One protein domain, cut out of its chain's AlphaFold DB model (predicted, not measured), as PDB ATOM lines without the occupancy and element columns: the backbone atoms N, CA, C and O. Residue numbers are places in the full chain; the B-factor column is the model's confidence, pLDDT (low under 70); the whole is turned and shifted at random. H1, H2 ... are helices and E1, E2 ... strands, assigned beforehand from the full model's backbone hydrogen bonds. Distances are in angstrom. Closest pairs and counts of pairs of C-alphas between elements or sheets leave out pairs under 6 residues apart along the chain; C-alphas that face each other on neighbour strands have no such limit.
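What this domain is: This is residues 3 to 148 of the 163 residues of an uncharacterized protein of Verrucomicrobia bacterium ADurb.Bin118 (UniProt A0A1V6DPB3). What does the model look like? A twisted sheet of five strands has helix H1 over one face, and a two-stranded ribbon of E1 and E7 stands at one end, beside residues 25 of E2 and 51 of E3. The unnamed stretch 77 to 99 arcs from E5 past the beginning of E1 and back to H1. What is it made of? The printed part has 146 residues, under half of them in named elements, in the order E1, E2, E3, E4, E5, H1, E6, E7; the class is mostly strand. The large sheet is mixed, in the order E4, E5, E3, E2, E6, and the ribbon is antiparallel. How large is it? It is compact, with a radius of gyration of the C-alphas of 16.5 A and spans of 49 by 34 by 21 A.

How they stand to each other: How is the large sheet joined? E3, residues 44 to 53, and E2, residues 24 to 33, form an antiparallel hairpin, with N 47 and O 29 2.8 A apart; E2 is also antiparallel to the edge strand E6, residues 125 to 135, with N 28 and O 131 2.8 A apart. E5, residues 73 to 76, is parallel to E3, with N 46 and O 73 2.8 A apart, and forms a hairpin with the edge strand E4, residues 62 to 65, with N 74 and O 64 2.8 A apart. Where is the helix? H1, residues 100 to 112, is on the sheet at a height of 8.7 A, making two layers, and lies over E3 and E2; its closest C-alphas to E3 are Gly 106 and Phe 47, 6.9 A apart. On the local plane it runs slantwise to E3 at 58 degrees, only just short of across, and every O i to N i+4 pair in it is within hydrogen-bond range. E5, H1 and E6 form a split strand-helix-strand unit, two strands running the same way with E3 and E2 between them, and its crossover is right-handed. Where is the ribbon? E1, residues 3 to 10, and E7, residues 140 to 147, are antiparallel at 177 degrees, with N 4 and O 145 2.9 A apart. The closest C-alphas of E1 and E3 are Ala 3 and Leu 51, 7.1 A apart.

Where its parts are: Where are the anchor points? E1 begins at C-alpha 3 (175.358, 117.849, 128.632), and E7 ends at C-alpha 147 (169.921, 118.151, 125.077). How long are the longer elements? E2 is 27.4 A long, E6 26.1 A, E3 24.3 A, E7 22.8 A, E1 20.3 A and H1 18.5 A. Which strands bend? E1 bends by 58 degrees at residue 6, E3 by 63 degrees at residue 50 and E6 by 61 degrees at residue 132.

The domain as a whole: How far does it reach? The two C-alphas farthest apart are Gln 14 and Ala 37, 52.1 A. Which links are long? Those from E1 to E2, E5 to H1 and H1 to E6 are long, and the printed part has no cut. Where is confidence low? Residues 68 to 70 are under 70, and the mean pLDDT of the printed part is 95.2.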
ATOM      1  N   ALA A   3     174.239 117.172 129.282       98.56
ATOM      2  CA  ALA A   3     175.358 117.849 128.632       98.56
ATOM      3  C   ALA A   3     176.479 116.865 128.286       98.56
ATOM      4  O   ALA A   3     176.689 115.882 128.994       98.56
ATOM      5  N   ARG A   4     177.199 117.133 127.198       98.56
ATOM      6  CA  ARG A   4     178.327 116.322 126.736       98.56
ATOM      7  C   ARG A   4     179.398 117.219 126.137       98.56
ATOM      8  O   ARG A   4     179.124 117.921 125.168       98.56
ATOM      9  N   LEU A   5     180.615 117.151 126.668       98.50
ATOM     10  CA  LEU A   5     181.775 117.756 126.018       98.50
ATOM     11  C   LEU A   5     182.172 116.893 124.815       98.50
ATOM     12  O   LEU A   5     182.346 115.682 124.954       98.50
ATOM     13  N   THR A   6     182.301 117.499 123.642       98.31
ATOM     14  CA  THR A   6     182.758 116.812 122.423       98.31
ATOM     15  C   THR A   6     184.175 117.220 122.048       98.31
ATOM     16  O   THR A   6     184.909 116.403 121.492       98.31
ATOM     17  N   HIS A   7     184.589 118.435 122.410       97.81
ATOM     18  CA  HIS A   7     185.940 118.924 122.177       97.81
ATOM     19  C   HIS A   7     186.378 119.913 123.267       97.81
ATOM     20  O   HIS A   7     185.596 120.750 123.711       97.81
ATOM     21  N   SER A   8     187.637 119.818 123.696       97.44
ATOM     22  CA  SER A   8     188.298 120.846 124.502       97.44
ATOM     23  C   SER A   8     189.806 120.698 124.379       97.44
ATOM     24  O   SER A   8     190.391 119.715 124.844       97.44
ATOM     25  N   GLN A   9     190.441 121.669 123.737       97.06
ATOM     26  CA  GLN A   9     191.873 121.672 123.503       97.06
ATOM     27  C   GLN A   9     192.461 123.041 123.830       97.06
ATOM     28  O   GLN A   9     192.099 124.047 123.228       97.06
ATOM     29  N   LEU A  10     193.435 123.076 124.744       96.31
ATOM     30  CA  LEU A  10     194.264 124.262 124.957       96.31
ATOM     31  C   LEU A  10     195.148 124.484 123.721       96.31
ATOM     32  O   LEU A  10     196.094 123.723 123.487       96.31
ATOM     33  N   VAL A  11     194.849 125.527 122.949       93.94
ATOM     34  CA  VAL A  11     195.524 125.837 121.679       93.94
ATOM     35  C   VAL A  11     196.842 126.563 121.930       93.94
ATOM     36  O   VAL A  11     197.862 126.226 121.330       93.94
ATOM     37  N   ARG A  12     196.866 127.534 122.855       87.75
ATOM     38  CA  ARG A  12     198.080 128.294 123.191       87.75
ATOM     39  C   ARG A  12     198.530 128.017 124.620       87.75
ATOM     40  O   ARG A  12     197.901 128.454 125.574       87.75
ATOM     41  N   ARG A  13     199.673 127.340 124.752       86.56
ATOM     42  CA  ARG A  13     200.270 126.990 126.056       86.56
ATOM     43  C   ARG A  13     201.227 128.044 126.612       86.56
ATOM     44  O   ARG A  13     201.500 128.048 127.807       86.56
ATOM     45  N   GLN A  14     201.767 128.913 125.759       91.75
ATOM     46  CA  GLN A  14     202.691 129.958 126.197       91.75
ATOM     47  C   GLN A  14     201.981 130.903 127.171       91.75
ATOM     48  O   GLN A  14     200.937 131.453 126.824       91.75
ATOM     49  N   ASN A  15     202.561 131.090 128.359       89.81
ATOM     50  CA  ASN A  15     202.001 131.882 129.460       89.81
ATOM     51  C   ASN A  15     200.627 131.387 129.943       89.81
ATOM     52  O   ASN A  15     199.858 132.161 130.504       89.81
ATOM     53  N   TYR A  16     200.297 130.112 129.714       94.44
ATOM     54  CA  TYR A  16     199.104 129.528 130.308       94.44
ATOM     55  C   TYR A  16     199.269 129.450 131.830       94.44
ATOM     56  O   TYR A  16     200.185 128.791 132.318       94.44
ATOM     57  N   ASP A  17     198.362 130.095 132.558       95.25
ATOM     58  CA  ASP A  17     198.252 130.021 134.006       95.25
ATOM     59  C   ASP A  17     196.845 129.507 134.351       95.25
ATOM     60  O   ASP A  17     195.877 130.210 134.070       95.25
ATOM     61  N   PRO A  18     196.684 128.309 134.941       93.25
ATOM     62  CA  PRO A  18     195.367 127.784 135.314       93.25
ATOM     63  C   PRO A  18     194.660 128.612 136.406       93.25
ATOM     64  O   PRO A  18     193.451 128.470 136.604       93.25
ATOM     65  N   GLY A  19     195.369 129.500 137.108       93.12
ATOM     66  CA  GLY A  19     194.771 130.482 138.011       93.12
ATOM     67  C   GLY A  19     194.034 131.613 137.285       93.12
ATOM     68  O   GLY A  19     193.114 132.193 137.856       93.12
ATOM     69  N   LEU A  20     194.391 131.894 136.027       91.75
ATOM     70  CA  LEU A  20     193.834 132.995 135.224       91.75
ATOM     71  C   LEU A  20     193.072 132.513 133.984       91.75
ATOM     72  O   LEU A  20     192.127 133.159 133.542       91.75
ATOM     73  N   HIS A  21     193.484 131.388 133.410       96.25
ATOM     74  CA  HIS A  21     193.003 130.869 132.141       96.25
ATOM     75  C   HIS A  21     192.231 129.571 132.342       96.25
ATOM     76  O   HIS A  21     192.662 128.656 133.044       96.25
ATOM     77  N   ALA A  22     191.100 129.479 131.656       97.06
ATOM     78  CA  ALA A  22     190.234 128.317 131.648       97.06
ATOM     79  C   ALA A  22     189.369 128.324 130.384       97.06
ATOM     80  O   ALA A  22     189.277 129.337 129.685       97.06
ATOM     81  N   ALA A  23     188.718 127.196 130.130       98.06
ATOM     82  CA  ALA A  23     187.473 127.143 129.387       98.06
ATOM     83  C   ALA A  23     186.388 126.620 130.326       98.06
ATOM     84  O   ALA A  23     186.527 125.534 130.894       98.06
ATOM     85  N   GLN A  24     185.326 127.392 130.498       97.81
ATOM     86  CA  GLN A  24     184.224 127.082 131.397       97.81
ATOM     87  C   GLN A  24     182.926 127.097 130.604       97.81
ATOM     88  O   GLN A  24     182.691 128.013 129.822       97.81
ATOM     89  N   TYR A  25     182.078 126.093 130.805       98.38
ATOM     90  CA  TYR A  25     180.721 126.095 130.276       98.38
ATOM     91  C   TYR A  25     179.740 126.136 131.436       98.38
ATOM     92  O   TYR A  25     179.720 125.234 132.282       98.38
ATOM     93  N   ILE A  26     178.921 127.178 131.478       97.69
ATOM     94  CA  ILE A  26     178.072 127.473 132.625       97.69
ATOM     95  C   ILE A  26     176.700 127.967 132.176       97.69
ATOM     96  O   ILE A  26     176.550 128.638 131.153       97.69
ATOM     97  N   ILE A  27     175.683 127.600 132.954       97.56
ATOM     98  CA  ILE A  27     174.361 128.214 132.878       97.56
ATOM     99  C   ILE A  27     174.240 129.190 134.037       97.56
ATOM    100  O   ILE A  27     174.339 128.788 135.196       97.56
ATOM    101  N   TYR A  28     173.970 130.448 133.722       97.12
ATOM    102  CA  TYR A  28     173.649 131.468 134.703       97.12
ATOM    103  C   TYR A  28     172.171 131.834 134.651       97.12
ATOM    104  O   TYR A  28     171.598 132.037 133.581       97.12
ATOM    105  N   LEU A  29     171.569 131.973 135.828       97.44
ATOM    106  CA  LEU A  29     170.270 132.603 136.026       97.44
ATOM    107  C   LEU A  29     170.459 133.884 136.835       97.44
ATOM    108  O   LEU A  29     171.231 133.891 137.790       97.44
ATOM    109  N   THR A  30     169.731 134.951 136.521       97.00
ATOM    110  CA  THR A  30     169.639 136.099 137.439       97.00
ATOM    111  C   THR A  30     168.412 135.975 138.323       97.00
ATOM    112  O   THR A  30     167.308 135.749 137.826       97.00
ATOM    113  N   VAL A  31     168.601 136.170 139.628       97.56
ATOM    114  CA  VAL A  31     167.516 136.382 140.592       97.56
ATOM    115  C   VAL A  31     167.517 137.857 140.951       97.56
ATOM    116  O   VAL A  31     168.393 138.321 141.677       97.56
ATOM    117  N   ALA A  32     166.566 138.601 140.395       97.06
ATOM    118  CA  ALA A  32     166.538 140.053 140.456       97.06
ATOM    119  C   ALA A  32     165.333 140.562 141.235       97.06
ATOM    120  O   ALA A  32     164.216 140.081 141.041       97.06
ATOM    121  N   ASN A  33     165.540 141.586 142.054       97.62
ATOM    122  CA  ASN A  33     164.464 142.355 142.650       97.62
ATOM    123  C   ASN A  33     163.735 143.132 141.546       97.62
ATOM    124  O   ASN A  33     164.310 143.994 140.872       97.62
ATOM    125  N   ARG A  34     162.456 142.810 141.352       97.81
ATOM    126  CA  ARG A  34     161.584 143.407 140.334       97.81
ATOM    127  C   ARG A  34     160.429 144.208 140.920       97.81
ATOM    128  O   ARG A  34     159.609 144.711 140.149       97.81
ATOM    129  N   ASN A  35     160.388 144.387 142.237       97.94
ATOM    130  CA  ASN A  35     159.432 145.275 142.880       97.94
ATOM    131  C   ASN A  35     159.893 146.734 142.738       97.94
ATOM    132  O   ASN A  35     160.846 147.160 143.378       97.94
ATOM    133  N   ARG A  36     159.195 147.518 141.912       97.38
ATOM    134  CA  ARG A  36     159.523 148.935 141.659       97.38
ATOM    135  C   ARG A  36     159.397 149.836 142.892       97.38
ATOM    136  O   ARG A  36     159.958 150.925 142.879       97.38
ATOM    137  N   ALA A  37     158.653 149.415 143.915       97.50
ATOM    138  CA  ALA A  37     158.530 150.144 145.177       97.50
ATOM    139  C   ALA A  37     159.652 149.800 146.175       97.50
ATOM    140  O   ALA A  37     159.791 150.463 147.199       97.50
ATOM    141  N   SER A  38     160.439 148.762 145.890       97.38
ATOM    142  CA  SER A  38     161.518 148.293 146.747       97.38
ATOM    143  C   SER A  38     162.783 149.133 146.527       97.38
ATOM    144  O   SER A  38     163.179 149.326 145.373       97.38
ATOM    145  N   PRO A  39     163.485 149.583 147.587       96.06
ATOM    146  CA  PRO A  39     164.788 150.240 147.451       96.06
ATOM    147  C   PRO A  39     165.830 149.376 146.727       96.06
ATOM    148  O   PRO A  39     166.801 149.895 146.184       96.06
ATOM    149  N   GLY A  40     165.636 148.055 146.722       94.94
ATOM    150  CA  GLY A  40     166.485 147.103 146.017       94.94
ATOM    151  C   GLY A  40     166.138 146.889 144.546       94.94
ATOM    152  O   GLY A  40     166.741 146.002 143.951       94.94
ATOM    153  N   PHE A  41     165.188 147.617 143.948       96.38
ATOM    154  CA  PHE A  41     164.797 147.407 142.550       96.38
ATOM    155  C   PHE A  41     166.013 147.392 141.610       96.38
ATOM    156  O   PHE A  41     166.814 148.325 141.589       96.38
ATOM    157  N   GLY A  42     166.143 146.327 140.819       93.44
ATOM    158  CA  GLY A  42     167.270 146.134 139.906       93.44
ATOM    159  C   GLY A  42     168.513 145.502 140.539       93.44
ATOM    160  O   GLY A  42     169.401 145.110 139.791       93.44
ATOM    161  N   GLN A  43     168.579 145.322 141.863       94.25
ATOM    162  CA  GLN A  43     169.593 144.465 142.485       94.25
ATOM    163  C   GLN A  43     169.311 143.004 142.136       94.25
ATOM    164  O   GLN A  43     168.168 142.549 142.175       94.25
ATOM    165  N   TYR A  44     170.356 142.258 141.812       95.62
ATOM    166  CA  TYR A  44     170.276 140.840 141.506       95.62
ATOM    167  C   TYR A  44     171.545 140.109 141.931       95.62
ATOM    168  O   TYR A  44     172.560 140.721 142.262       95.62
ATOM    169  N   TYR A  45     171.501 138.785 141.880       96.38
ATOM    170  CA  TYR A  45     172.705 137.965 141.904       96.38
ATOM    171  C   TYR A  45     172.678 136.943 140.760       96.38
ATOM    172  O   TYR A  45     171.609 136.588 140.249       96.38
ATOM    173  N   TRP A  46     173.861 136.489 140.360       96.88
ATOM    174  CA  TRP A  46     174.058 135.427 139.380       96.88
ATOM    175  C   TRP A  46     174.049 134.064 140.073       96.88
ATOM    176  O   TRP A  46     174.893 133.784 140.922       96.88
ATOM    177  N   PHE A  47     173.110 133.199 139.707       98.00
ATOM    178  CA  PHE A  47     173.061 131.804 140.127       98.00
ATOM    179  C   PHE A  47     173.685 130.917 139.048       98.00
ATOM    180  O   PHE A  47     173.133 130.814 137.953       98.00
ATOM    181  N   GLY A  48     174.828 130.300 139.346       97.69
ATOM    182  CA  GLY A  48     175.590 129.490 138.394       97.69
ATOM    183  C   GLY A  48     175.370 127.986 138.552       97.69
ATOM    184  O   GLY A  48     175.446 127.455 139.662       97.69
ATOM    185  N   ILE A  49     175.164 127.306 137.424       98.25
ATOM    186  CA  ILE A  49     175.119 125.847 137.274       98.25
ATOM    187  C   ILE A  49     176.280 125.446 136.347       98.25
ATOM    188  O   ILE A  49     176.156 125.570 135.121       98.25
ATOM    189  N   PRO A  50     177.426 125.013 136.898       97.94
ATOM    190  CA  PRO A  50     178.600 124.693 136.097       97.94
ATOM    191  C   PRO A  50     178.452 123.322 135.423       97.94
ATOM    192  O   PRO A  50     178.108 122.334 136.076       97.94
ATOM    193  N   LEU A  51     178.735 123.257 134.118       98.19
ATOM    194  CA  LEU A  51     178.700 122.018 133.323       98.19
ATOM    195  C   LEU A  51     180.094 121.507 132.963       98.19
ATOM    196  O   LEU A  51     180.282 120.305 132.786       98.19
ATOM    197  N   TYR A  52     181.062 122.413 132.849       98.44
ATOM    198  CA  TYR A  52     182.447 122.092 132.543       98.44
ATOM    199  C   TYR A  52     183.374 123.203 133.040       98.44
ATOM    200  O   TYR A  52     183.053 124.383 132.906       98.44
ATOM    201  N   ASP A  53     184.535 122.822 133.561       98.19
ATOM    202  CA  ASP A  53     185.699 123.688 133.747       98.19
ATOM    203  C   ASP A  53     186.925 122.878 133.316       98.19
ATOM    204  O   ASP A  53     187.103 121.742 133.755       98.19
ATOM    205  N   SER A  54     187.775 123.428 132.450       97.94
ATOM    206  CA  SER A  54     188.965 122.727 131.954       97.94
ATOM    207  C   SER A  54     189.961 122.332 133.047       97.94
ATOM    208  O   SER A  54     190.836 121.506 132.797       97.94
ATOM    209  N   ARG A  55     189.858 122.926 134.239       97.19
ATOM    210  CA  ARG A  55     190.768 122.713 135.372       97.19
ATOM    211  C   ARG A  55     190.228 121.699 136.371       97.19
ATOM    212  O   ARG A  55     191.012 120.990 136.987       97.19
ATOM    213  N   GLU A  56     188.906 121.618 136.502       97.12
ATOM    214  CA  GLU A  56     188.242 120.868 137.565       97.12
ATOM    215  C   GLU A  56     187.233 119.875 136.992       97.12
ATOM    216  O   GLU A  56     186.340 120.226 136.219       97.12
ATOM    217  N   ARG A  57     187.340 118.607 137.404       97.06
ATOM    218  CA  ARG A  57     186.375 117.571 136.997       97.06
ATOM    219  C   ARG A  57     185.037 117.718 137.706       97.06
ATOM    220  O   ARG A  57     183.999 117.470 137.095       97.06
ATOM    221  N   ILE A  58     185.098 118.103 138.977       97.44
ATOM    222  CA  ILE A  58     183.968 118.495 139.811       97.44
ATOM    223  C   ILE A  58     184.211 119.954 140.172       97.44
ATOM    224  O   ILE A  58     185.065 120.266 140.995       97.44
ATOM    225  N   VAL A  59     183.488 120.853 139.511       97.50
ATOM    226  CA  VAL A  59     183.624 122.295 139.719       97.50
ATOM    227  C   VAL A  59     183.181 122.640 141.145       97.50
ATOM    228  O   VAL A  59     182.028 122.335 141.479       97.50
ATOM    229  N   PRO A  60     184.048 123.246 141.977       96.94
ATOM    230  CA  PRO A  60     183.719 123.583 143.356       96.94
ATOM    231  C   PRO A  60     182.729 124.748 143.434       96.94
ATOM    232  O   PRO A  60     182.514 125.492 142.476       96.94
ATOM    233  N   MET A  61     182.130 124.934 144.613       96.62
ATOM    234  CA  MET A  61     181.309 126.114 144.885       96.62
ATOM    235  C   MET A  61     182.146 127.393 144.760       96.62
ATOM    236  O   MET A  61     183.258 127.470 145.279       96.62
ATOM    237  N   TYR A  62     181.567 128.424 144.146       94.81
ATOM    238  CA  TYR A  62     182.186 129.738 144.015       94.81
ATOM    239  C   TYR A  62     181.211 130.844 144.417       94.81
ATOM    240  O   TYR A  62     180.076 130.905 143.940       94.81
ATOM    241  N   ARG A  63     181.659 131.722 145.320       93.44
ATOM    242  CA  ARG A  63     180.887 132.859 145.830       93.44
ATOM    243  C   ARG A  63     181.776 134.083 145.926       93.44
ATOM    244  O   ARG A  63     182.636 134.141 146.802       93.44
ATOM    245  N   ALA A  64     181.546 135.064 145.068       90.12
ATOM    246  CA  ALA A  64     182.353 136.276 145.030       90.12
ATOM    247  C   ALA A  64     181.563 137.455 144.466       90.12
ATOM    248  O   ALA A  64     180.438 137.306 143.992       90.12
ATOM    249  N   GLN A  65     182.175 138.630 144.531       88.12
ATOM    250  CA  GLN A  65     181.740 139.765 143.737       88.12
ATOM    251  C   GLN A  65     182.097 139.530 142.264       88.12
ATOM    252  O   GLN A  65     183.197 139.073 141.963       88.12
ATOM    253  N   ASP A  66     181.182 139.867 141.365       79.75
ATOM    254  CA  ASP A  66     181.462 140.062 139.947       79.75
ATOM    255  C   ASP A  66     182.383 141.280 139.792       79.75
ATOM    256  O   ASP A  66     182.049 142.367 140.250       79.75
ATOM    257  N   PHE A  67     183.546 141.124 139.170       75.94
ATOM    258  CA  PHE A  67     184.459 142.247 138.924       75.94
ATOM    259  C   PHE A  67     184.225 142.931 137.571       75.94
ATOM    260  O   PHE A  67     184.940 143.880 137.243       75.94
ATOM    261  N   GLY A  68     183.224 142.489 136.803       69.31
ATOM    262  CA  GLY A  68     182.708 143.227 135.659       69.31
ATOM    263  C   GLY A  68     181.962 144.502 136.068       69.31
ATOM    264  O   GLY A  68     181.886 144.875 137.242       69.31
ATOM    265  N   ASP A  69     181.356 145.167 135.086       68.12
ATOM    266  CA  ASP A  69     180.701 146.469 135.281       68.12
ATOM    267  C   ASP A  69     179.581 146.443 136.333       68.12
ATOM    268  O   ASP A  69     179.267 147.464 136.948       68.12
ATOM    269  N   THR A  70     178.982 145.271 136.559       67.88
ATOM    270  CA  THR A  70     177.790 145.124 137.397       67.88
ATOM    271  C   THR A  70     178.104 145.114 138.888       67.88
ATOM    272  O   THR A  70     177.272 145.546 139.685       67.88
ATOM    273  N   LYS A  71     179.299 144.652 139.284       80.56
ATOM    274  CA  LYS A  71     179.725 144.538 140.691       80.56
ATOM    275  C   LYS A  71     178.787 143.716 141.586       80.56
ATOM    276  O   LYS A  71     178.863 143.827 142.814       80.56
ATOM    277  N   MET A  72     177.911 142.907 140.983       85.62
ATOM    278  CA  MET A  72     176.883 142.128 141.676       85.62
ATOM    279  C   MET A  72     177.424 140.799 142.207       85.62
ATOM    280  O   MET A  72     178.541 140.394 141.916       85.62
ATOM    281  N   PHE A  73     176.647 140.102 143.031       93.94
ATOM    282  CA  PHE A  73     177.081 138.844 143.642       93.94
ATOM    283  C   PHE A  73     176.978 137.669 142.663       93.94
ATOM    284  O   PHE A  73     175.946 137.484 142.019       93.94
ATOM    285  N   ILE A  74     178.016 136.838 142.601       94.81
ATOM    286  CA  ILE A  74     178.009 135.547 141.912       94.81
ATOM    287  C   ILE A  74     177.921 134.445 142.962       94.81
ATOM    288  O   ILE A  74     178.701 134.407 143.912       94.81
ATOM    289  N   ASN A  75     176.982 133.526 142.763       96.62
ATOM    290  CA  ASN A  75     176.823 132.303 143.532       96.62
ATOM    291  C   ASN A  75     176.692 131.118 142.571       96.62
ATOM    292  O   ASN A  75     175.594 130.767 142.136       96.62
ATOM    293  N   THR A  76     177.821 130.490 142.267       97.12
ATOM    294  CA  THR A  76     177.883 129.240 141.511       97.12
ATOM    295  C   THR A  76     177.896 128.076 142.493       97.12
ATOM    296  O   THR A  76     178.750 127.997 143.381       97.12
ATOM    297  N   VAL A  77     176.930 127.173 142.355       97.06
ATOM    298  CA  VAL A  77     176.833 125.973 143.195       97.06
ATOM    299  C   VAL A  77     177.830 124.926 142.691       97.06
ATOM    300  O   VAL A  77     178.062 124.834 141.488       97.06
ATOM    301  N   SER A  78     178.409 124.133 143.601       97.81
ATOM    302  CA  SER A  78     179.271 123.005 143.226       97.81
ATOM    303  C   SER A  78     178.547 122.075 142.247       97.81
ATOM    304  O   SER A  78     177.374 121.746 142.448       97.81
ATOM    305  N   SER A  79     179.244 121.625 141.202       97.62
ATOM    306  CA  SER A  79     178.682 120.678 140.222       97.62
ATOM    307  C   SER A  79     178.222 119.364 140.872       97.62
ATOM    308  O   SER A  79     177.261 118.755 140.399       97.62
ATOM    309  N   GLU A  80     178.825 118.987 142.008       97.56
ATOM    310  CA  GLU A  80     178.497 117.766 142.759       97.56
ATOM    311  C   GLU A  80     177.049 117.734 143.271       97.56
ATOM    312  O   GLU A  80     176.472 116.668 143.499       97.56
ATOM    313  N   VAL A  81     176.438 118.914 143.432       97.62
ATOM    314  CA  VAL A  81     175.034 119.045 143.833       97.62
ATOM    315  C   VAL A  81     174.117 118.498 142.741       97.62
ATOM    316  O   VAL A  81     173.055 117.953 143.046       97.62
ATOM    317  N   PHE A  82     174.525 118.579 141.474       97.50
ATOM    318  CA  PHE A  82     173.730 118.144 140.328       97.50
ATOM    319  C   PHE A  82     174.076 116.729 139.864       97.50
ATOM    320  O   PHE A  82     173.170 115.989 139.489       97.50
ATOM    321  N   THR A  83     175.355 116.348 139.895       96.62
ATOM    322  CA  THR A  83     175.835 115.049 139.402       96.62
ATOM    323  C   THR A  83     177.157 114.639 140.054       96.62
ATOM    324  O   THR A  83     177.895 115.481 140.546       96.62
ATOM    325  N   LYS A  84     177.477 113.341 140.044       95.56
ATOM    326  CA  LYS A  84     178.804 112.812 140.426       95.56
ATOM    327  C   LYS A  84     179.694 112.508 139.215       95.56
ATOM    328  O   LYS A  84     180.836 112.093 139.383       95.56
ATOM    329  N   GLU A  85     179.148 112.654 138.014       97.12
ATOM    330  CA  GLU A  85     179.832 112.403 136.748       97.12
ATOM    331  C   GLU A  85     180.497 113.686 136.237       97.12
ATOM    332  O   GLU A  85     180.233 114.782 136.731       97.12
ATOM    333  N   SER A  86     181.351 113.564 135.220       97.56
ATOM    334  CA  SER A  86     182.052 114.705 134.640       97.56
ATOM    335  C   SER A  86     181.940 114.704 133.121       97.56
ATOM    336  O   SER A  86     182.181 113.693 132.462       97.56
ATOM    337  N   THR A  87     181.625 115.861 132.538       98.12
ATOM    338  CA  THR A  87     181.566 116.030 131.076       98.12
ATOM    339  C   THR A  87     182.926 115.809 130.412       98.12
ATOM    340  O   THR A  87     182.966 115.481 129.230       98.12
ATOM    341  N   HIS A  88     184.024 115.879 131.177       98.12
ATOM    342  CA  HIS A  88     185.376 115.493 130.748       98.12
ATOM    343  C   HIS A  88     185.462 114.063 130.190       98.12
ATOM    344  O   HIS A  88     186.369 113.779 129.415       98.12
ATOM    345  N   ASP A  89     184.534 113.167 130.547       97.75
ATOM    346  CA  ASP A  89     184.513 111.776 130.060       97.75
ATOM    347  C   ASP A  89     183.918 111.623 128.654       97.75
ATOM    348  O   ASP A  89     183.837 110.517 128.111       97.75
ATOM    349  N   GLY A  90     183.459 112.725 128.054       97.44
ATOM    350  CA  GLY A  90     182.882 112.727 126.714       97.44
ATOM    351  C   GLY A  90     181.591 111.916 126.606       97.44
ATOM    352  O   GLY A  90     181.190 111.556 125.497       97.44
ATOM    353  N   GLN A  91     180.940 111.614 127.733       97.81
ATOM    354  CA  GLN A  91     179.622 110.983 127.807       97.81
ATOM    355  C   GLN A  91     178.539 112.025 128.097       97.81
ATOM    356  O   GLN A  91     178.825 113.157 128.488       97.81
ATOM    357  N   TRP A  92     177.281 111.641 127.883       98.62
ATOM    358  CA  TRP A  92     176.145 112.444 128.324       98.62
ATOM    359  C   TRP A  92     176.029 112.383 129.846       98.62
ATOM    360  O   TRP A  92     175.792 111.312 130.393       98.62
ATOM    361  N   VAL A  93     176.153 113.535 130.499       98.56
ATOM    362  CA  VAL A  93     175.975 113.703 131.944       98.56
ATOM    363  C   VAL A  93     174.608 114.308 132.215       98.56
ATOM    364  O   VAL A  93     174.223 115.294 131.578       98.56
ATOM    365  N   THR A  94     173.874 113.736 133.170       98.38
ATOM    366  CA  THR A  94     172.540 114.221 133.550       98.38
ATOM    367  C   THR A  94     172.622 115.230 134.692       98.38
ATOM    368  O   THR A  94     173.266 114.984 135.705       98.38
ATOM    369  N   TYR A  95     171.910 116.346 134.540       97.88
ATOM    370  CA  TYR A  95     171.722 117.376 135.560       97.88
ATOM    371  C   TYR A  95     170.222 117.513 135.823       97.88
ATOM    372  O   TYR A  95     169.488 118.040 134.977       97.88
ATOM    373  N   ASP A  96     169.762 117.021 136.972       95.75
ATOM    374  CA  ASP A  96     168.350 117.049 137.363       95.75
ATOM    375  C   ASP A  96     168.202 117.369 138.852       95.75
ATOM    376  O   ASP A  96     168.577 116.569 139.711       95.75
ATOM    377  N   ARG A  97     167.712 118.576 139.157       96.56
ATOM    378  CA  ARG A  97     167.538 119.087 140.521       96.56
ATOM    379  C   ARG A  97     166.413 120.107 140.615       96.56
ATOM    380  O   ARG A  97     166.215 120.908 139.703       96.56
ATOM    381  N   ASP A  98     165.762 120.127 141.777       96.81
ATOM    382  CA  ASP A  98     164.956 121.264 142.208       96.81
ATOM    383  C   ASP A  98     165.878 122.443 142.544       96.81
ATOM    384  O   ASP A  98     166.745 122.354 143.418       96.81
ATOM    385  N   LEU A  99     165.706 123.543 141.812       97.19
ATOM    386  CA  LEU A  99     166.534 124.735 141.954       97.19
ATOM    387  C   LEU A  99     166.024 125.686 143.038       97.19
ATOM    388  O   LEU A  99     166.806 126.506 143.511       97.19
ATOM    389  N   LEU A 100     164.751 125.612 143.448       96.38
ATOM    390  CA  LEU A 100     164.161 126.613 144.344       96.38
ATOM    391  C   LEU A 100     164.902 126.725 145.693       96.38
ATOM    392  O   LEU A 100     165.206 127.854 146.091       96.38
ATOM    393  N   PRO A 101     165.270 125.623 146.379       97.19
ATOM    394  CA  PRO A 101     166.064 125.711 147.605       97.19
ATOM    395  C   PRO A 101     167.438 126.359 147.375       97.19
ATOM    396  O   PRO A 101     167.841 127.243 148.128       97.19
ATOM    397  N   LEU A 102     168.121 125.995 146.287       98.06
ATOM    398  CA  LEU A 102     169.457 126.506 145.956       98.06
ATOM    399  C   LEU A 102     169.433 128.003 145.608       98.06
ATOM    400  O   LEU A 102     170.350 128.750 145.957       98.06
ATOM    401  N   LEU A 103     168.371 128.453 144.936       97.56
ATOM    402  CA  LEU A 103     168.138 129.866 144.647       97.56
ATOM    403  C   LEU A 103     167.925 130.654 145.949       97.56
ATOM    404  O   LEU A 103     168.557 131.686 146.163       97.56
ATOM    405  N   ARG A 104     167.110 130.143 146.877       97.06
ATOM    406  CA  ARG A 104     166.906 130.774 148.194       97.06
ATOM    407  C   ARG A 104     168.193 130.862 149.010       97.06
ATOM    408  O   ARG A 104     168.451 131.885 149.642       97.06
ATOM    409  N   GLU A 105     169.029 129.829 148.969       97.25
ATOM    410  CA  GLU A 105     170.344 129.848 149.615       97.25
ATOM    411  C   GLU A 105     171.276 130.903 149.009       97.25
ATOM    412  O   GLU A 105     171.945 131.628 149.746       97.25
ATOM    413  N   GLY A 106     171.306 131.023 147.678       96.56
ATOM    414  CA  GLY A 106     172.067 132.065 146.985       96.56
ATOM    415  C   GLY A 106     171.591 133.472 147.350       96.56
ATOM    416  O   GLY A 106     172.409 134.341 147.663       96.56
ATOM    417  N   LEU A 107     170.271 133.668 147.400       96.44
ATOM    418  CA  LEU A 107     169.645 134.921 147.814       96.44
ATOM    419  C   LEU A 107     170.055 135.293 149.249       96.44
ATOM    420  O   LEU A 107     170.574 136.383 149.493       96.44
ATOM    421  N   LYS A 108     169.938 134.346 150.187       96.25
ATOM    422  CA  LYS A 108     170.376 134.526 151.577       96.25
ATOM    423  C   LYS A 108     171.873 134.836 151.681       96.25
ATOM    424  O   LYS A 108     172.263 135.731 152.427       96.25
ATOM    425  N   ALA A 109     172.711 134.159 150.902       95.50
ATOM    426  CA  ALA A 109     174.150 134.394 150.903       95.50
ATOM    427  C   ALA A 109     174.519 135.806 150.416       95.50
ATOM    428  O   ALA A 109     175.426 136.425 150.983       95.50
ATOM    429  N   GLY A 110     173.835 136.318 149.389       94.19
ATOM    430  CA  GLY A 110     174.063 137.673 148.883       94.19
ATOM    431  C   GLY A 110     173.508 138.752 149.817       94.19
ATOM    432  O   GLY A 110     174.126 139.803 149.983       94.19
ATOM    433  N   TRP A 111     172.402 138.465 150.507       94.75
ATOM    434  CA  TRP A 111     171.889 139.275 151.606       94.75
ATOM    435  C   TRP A 111     172.905 139.404 152.748       94.75
ATOM    436  O   TRP A 111     173.254 140.516 153.139       94.75
ATOM    437  N   GLU A 112     173.412 138.287 153.272       94.56
ATOM    438  CA  GLU A 112     174.400 138.252 154.365       94.56
ATOM    439  C   GLU A 112     175.690 139.009 154.033       94.56
ATOM    440  O   GLU A 112     176.297 139.605 154.917       94.56
ATOM    441  N   ARG A 113     176.084 139.023 152.757       92.12
ATOM    442  CA  ARG A 113     177.290 139.706 152.267       92.12
ATOM    443  C   ARG A 113     177.051 141.157 151.837       92.12
ATOM    444  O   ARG A 113     177.989 141.816 151.406       92.12
ATOM    445  N   GLY A 114     175.819 141.658 151.944       92.12
ATOM    446  CA  GLY A 114     175.478 143.060 151.681       92.12
ATOM    447  C   GLY A 114     175.255 143.435 150.212       92.12
ATOM    448  O   GLY A 114     174.967 144.595 149.936       92.12
ATOM    449  N   TYR A 115     175.306 142.486 149.273       90.81
ATOM    450  CA  TYR A 115     175.117 142.763 147.838       90.81
ATOM    451  C   TYR A 115     173.660 143.051 147.449       90.81
ATOM    452  O   TYR A 115     173.395 143.609 146.388       90.81
ATOM    453  N   MET A 116     172.708 142.664 148.301       90.88
ATOM    454  CA  MET A 116     171.266 142.829 148.077       90.88
ATOM    455  C   MET A 116     170.602 143.484 149.296       90.88
ATOM    456  O   MET A 116     169.625 142.990 149.854       90.88
ATOM    457  N   ALA A 117     171.195 144.575 149.784       90.69
ATOM    458  CA  ALA A 117     170.743 145.253 150.999       90.69
ATOM    459  C   ALA A 117     169.400 145.995 150.840       90.69
ATOM    460  O   ALA A 117     168.777 146.328 151.844       90.69
ATOM    461  N   GLY A 118     168.945 146.247 149.607       93.06
ATOM    462  CA  GLY A 118     167.741 147.035 149.344       93.06
ATOM    463  C   GLY A 118     166.420 146.302 149.603       93.06
ATOM    464  O   GLY A 118     165.381 146.953 149.636       93.06
ATOM    465  N   SER A 119     166.440 144.976 149.795       96.06
ATOM    466  CA  SER A 119     165.290 144.197 150.277       96.06
ATOM    467  C   SER A 119     165.694 142.818 150.787       96.06
ATOM    468  O   SER A 119     166.518 142.145 150.169       96.06
ATOM    469  N   ARG A 120     165.056 142.377 151.876       96.12
ATOM    470  CA  ARG A 120     165.142 141.012 152.428       96.12
ATOM    471  C   ARG A 120     163.856 140.202 152.211       96.12
ATOM    472  O   ARG A 120     163.729 139.118 152.771       96.12
ATOM    473  N   ASP A 121     162.908 140.727 151.439       96.50
ATOM    474  CA  ASP A 121     161.665 140.031 151.118       96.50
ATOM    475  C   ASP A 121     161.859 139.183 149.858       96.50
ATOM    476  O   ASP A 121     162.114 139.712 148.778       96.50
ATOM    477  N   GLU A 122     161.738 137.860 149.978       95.56
ATOM    478  CA  GLU A 122     161.821 136.938 148.838       95.56
ATOM    479  C   GLU A 122     160.776 137.268 147.757       95.56
ATOM    480  O   GLU A 122     161.048 137.110 146.563       95.56
ATOM    481  N   ALA A 123     159.610 137.798 148.145       96.00
ATOM    482  CA  ALA A 123     158.527 138.141 147.229       96.00
ATOM    483  C   ALA A 123     158.879 139.278 146.255       96.00
ATOM    484  O   ALA A 123     158.187 139.438 145.243       96.00
ATOM    485  N   ASP A 124     159.969 140.014 146.487       97.75
ATOM    486  CA  ASP A 124     160.481 141.030 145.564       97.75
ATOM    487  C   ASP A 124     161.245 140.428 144.375       97.75
ATOM    488  O   ASP A 124     161.392 141.083 143.337       97.75
ATOM    489  N   TYR A 125     161.733 139.190 144.494       97.44
ATOM    490  CA  TYR A 125     162.714 138.624 143.570       97.44
ATOM    491  C   TYR A 125     162.089 137.695 142.523       97.44
ATOM    492  O   TYR A 125     161.173 136.918 142.796       97.44
ATOM    493  N   ARG A 126     162.578 137.769 141.284       96.62
ATOM    494  CA  ARG A 126     162.134 136.949 140.145       96.62
ATOM    495  C   ARG A 126     163.338 136.438 139.362       96.62
ATOM    496  O   ARG A 126     164.366 137.109 139.309       96.62
ATOM    497  N   LEU A 127     163.183 135.293 138.699       96.50
ATOM    498  CA  LEU A 127     164.125 134.868 137.661       96.50
ATOM    499  C   LEU A 127     163.949 135.759 136.430       96.50
ATOM    500  O   LEU A 127     162.823 135.910 135.955       96.50
ATOM    501  N   THR A 128     165.027 136.365 135.926       96.12
ATOM    502  CA  THR A 128     164.911 137.373 134.852       96.12
ATOM    503  C   THR A 128     165.721 137.108 133.596       96.12
ATOM    504  O   THR A 128     165.296 137.512 132.519       96.12
ATOM    505  N   VAL A 129     166.872 136.456 133.708       95.62
ATOM    506  CA  VAL A 129     167.770 136.188 132.580       95.62
ATOM    507  C   VAL A 129     168.278 134.765 132.710       95.62
ATOM    508  O   VAL A 129     168.561 134.322 133.822       95.62
ATOM    509  N   ILE A 130     168.409 134.089 131.571       95.56
ATOM    510  CA  ILE A 130     169.189 132.866 131.423       95.56
ATOM    511  C   ILE A 130     170.326 133.140 130.437       95.56
ATOM    512  O   ILE A 130     170.089 133.631 129.335       95.56
ATOM    513  N   VAL A 131     171.554 132.840 130.846       95.31
ATOM    514  CA  VAL A 131     172.744 132.860 129.991       95.31
ATOM    515  C   VAL A 131     173.290 131.444 129.953       95.31
ATOM    516  O   VAL A 131     173.402 130.793 130.988       95.31
ATOM    517  N   VAL A 132     173.590 130.951 128.756       96.94
ATOM    518  CA  VAL A 132     174.129 129.608 128.538       96.94
ATOM    519  C   VAL A 132     175.274 129.737 127.557       96.94
ATOM    520  O   VAL A 132     175.065 130.221 126.444       96.94
ATOM    521  N   GLY A 133     176.468 129.301 127.940       97.25
ATOM    522  CA  GLY A 133     177.580 129.319 127.007       97.25
ATOM    523  C   GLY A 133     178.942 129.136 127.642       97.25
ATOM    524  O   GLY A 133     179.076 128.685 128.779       97.25
ATOM    525  N   TRP A 134     179.936 129.488 126.833       97.88
ATOM    526  CA  TRP A 134     181.347 129.424 127.162       97.88
ATOM    527  C   TRP A 134     181.846 130.749 127.745       97.88
ATOM    528  O   TRP A 134     181.659 131.804 127.141       97.88
ATOM    529  N   GLU A 135     182.572 130.668 128.854       95.31
ATOM    530  CA  GLU A 135     183.506 131.688 129.321       95.31
ATOM    531  C   GLU A 135     184.921 131.134 129.146       95.31
ATOM    532  O   GLU A 135     185.278 130.102 129.720       95.31
ATOM    533  N   VAL A 136     185.724 131.769 128.289       96.44
ATOM    534  CA  VAL A 136     187.027 131.227 127.870       96.44
ATOM    535  C   VAL A 136     188.126 132.268 128.091       96.44
ATOM    536  O   VAL A 136     188.604 132.870 127.132       96.44
ATOM    537  N   PRO A 137     188.536 132.528 129.348       94.06
ATOM    538  CA  PRO A 137     189.657 133.426 129.623       94.06
ATOM    539  C   PRO A 137     191.015 132.881 129.133       94.06
ATOM    540  O   PRO A 137     191.993 133.622 129.112       94.06
ATOM    541  N   GLY A 138     191.110 131.607 128.723       93.81
ATOM    542  CA  GLY A 138     192.260 131.066 127.983       93.81
ATOM    543  C   GLY A 138     192.054 131.009 126.463       93.81
ATOM    544  O   GLY A 138     191.021 131.403 125.942       93.81
ATOM    545  N   ILE A 139     193.025 130.460 125.724       95.75
ATOM    546  CA  ILE A 139     192.870 130.201 124.280       95.75
ATOM    547  C   ILE A 139     192.612 128.712 124.068       95.75
ATOM    548  O   ILE A 139     193.554 127.922 123.940       95.75
ATOM    549  N   PHE A 140     191.335 128.344 124.044       97.62
ATOM    550  CA  PHE A 140     190.883 126.976 123.823       97.62
ATOM    551  C   PHE A 140     190.017 126.872 122.564       97.62
ATOM    552  O   PHE A 140     189.264 127.791 122.251       97.62
ATOM    553  N   ASP A 141     190.118 125.735 121.882       98.00
ATOM    554  CA  ASP A 141     189.122 125.263 120.920       98.00
ATOM    555  C   ASP A 141     188.181 124.317 121.670       98.00
ATOM    556  O   ASP A 141     188.643 123.391 122.346       98.00
ATOM    557  N   VAL A 142     186.880 124.604 121.661       98.44
ATOM    558  CA  VAL A 142     185.917 123.976 122.569       98.44
ATOM    559  C   VAL A 142     184.562 123.745 121.918       98.44
ATOM    560  O   VAL A 142     184.033 124.591 121.201       98.44
ATOM    561  N   GLU A 143     183.954 122.611 122.249       98.50
ATOM    562  CA  GLU A 143     182.603 122.257 121.830       98.50
ATOM    563  C   GLU A 143     181.898 121.458 122.934       98.50
ATOM    564  O   GLU A 143     182.436 120.494 123.490       98.50
ATOM    565  N   LEU A 144     180.668 121.866 123.249       98.56
ATOM    566  CA  LEU A 144     179.786 121.172 124.177       98.56
ATOM    567  C   LEU A 144     178.377 121.116 123.594       98.56
ATOM    568  O   LEU A 144     177.872 122.090 123.036       98.56
ATOM    569  N   GLN A 145     177.731 119.968 123.762       98.56
ATOM    570  CA  GLN A 145     176.364 119.719 123.335       98.56
ATOM    571  C   GLN A 145     175.432 119.668 124.543       98.56
ATOM    572  O   GLN A 145     175.764 119.080 125.574       98.56
ATOM    573  N   ILE A 146     174.235 120.235 124.393       98.25
ATOM    574  CA  ILE A 146     173.149 120.146 125.375       98.25
ATOM    575  C   ILE A 146     171.950 119.486 124.711       98.25
ATOM    576  O   ILE A 146     171.616 119.780 123.562       98.25
ATOM    577  N   ARG A 147     171.248 118.635 125.459       98.38
ATOM    578  CA  ARG A 147     169.921 118.151 125.077       98.38
ATOM    579  C   ARG A 147     168.976 118.119 126.269       98.38
ATOM    580  O   ARG A 147     169.395 118.157 127.426       98.38
ATOM    581  N   ARG A 148     167.674 118.035 125.974       97.94
ATOM    582  CA  ARG A 148     166.607 117.940 126.989       97.94
ATOM    583  C   ARG A 148     166.690 119.065 128.036       97.94
ATOM    584  O   ARG A 148     166.480 118.833 129.229       97.94
TER     585      ARG A 148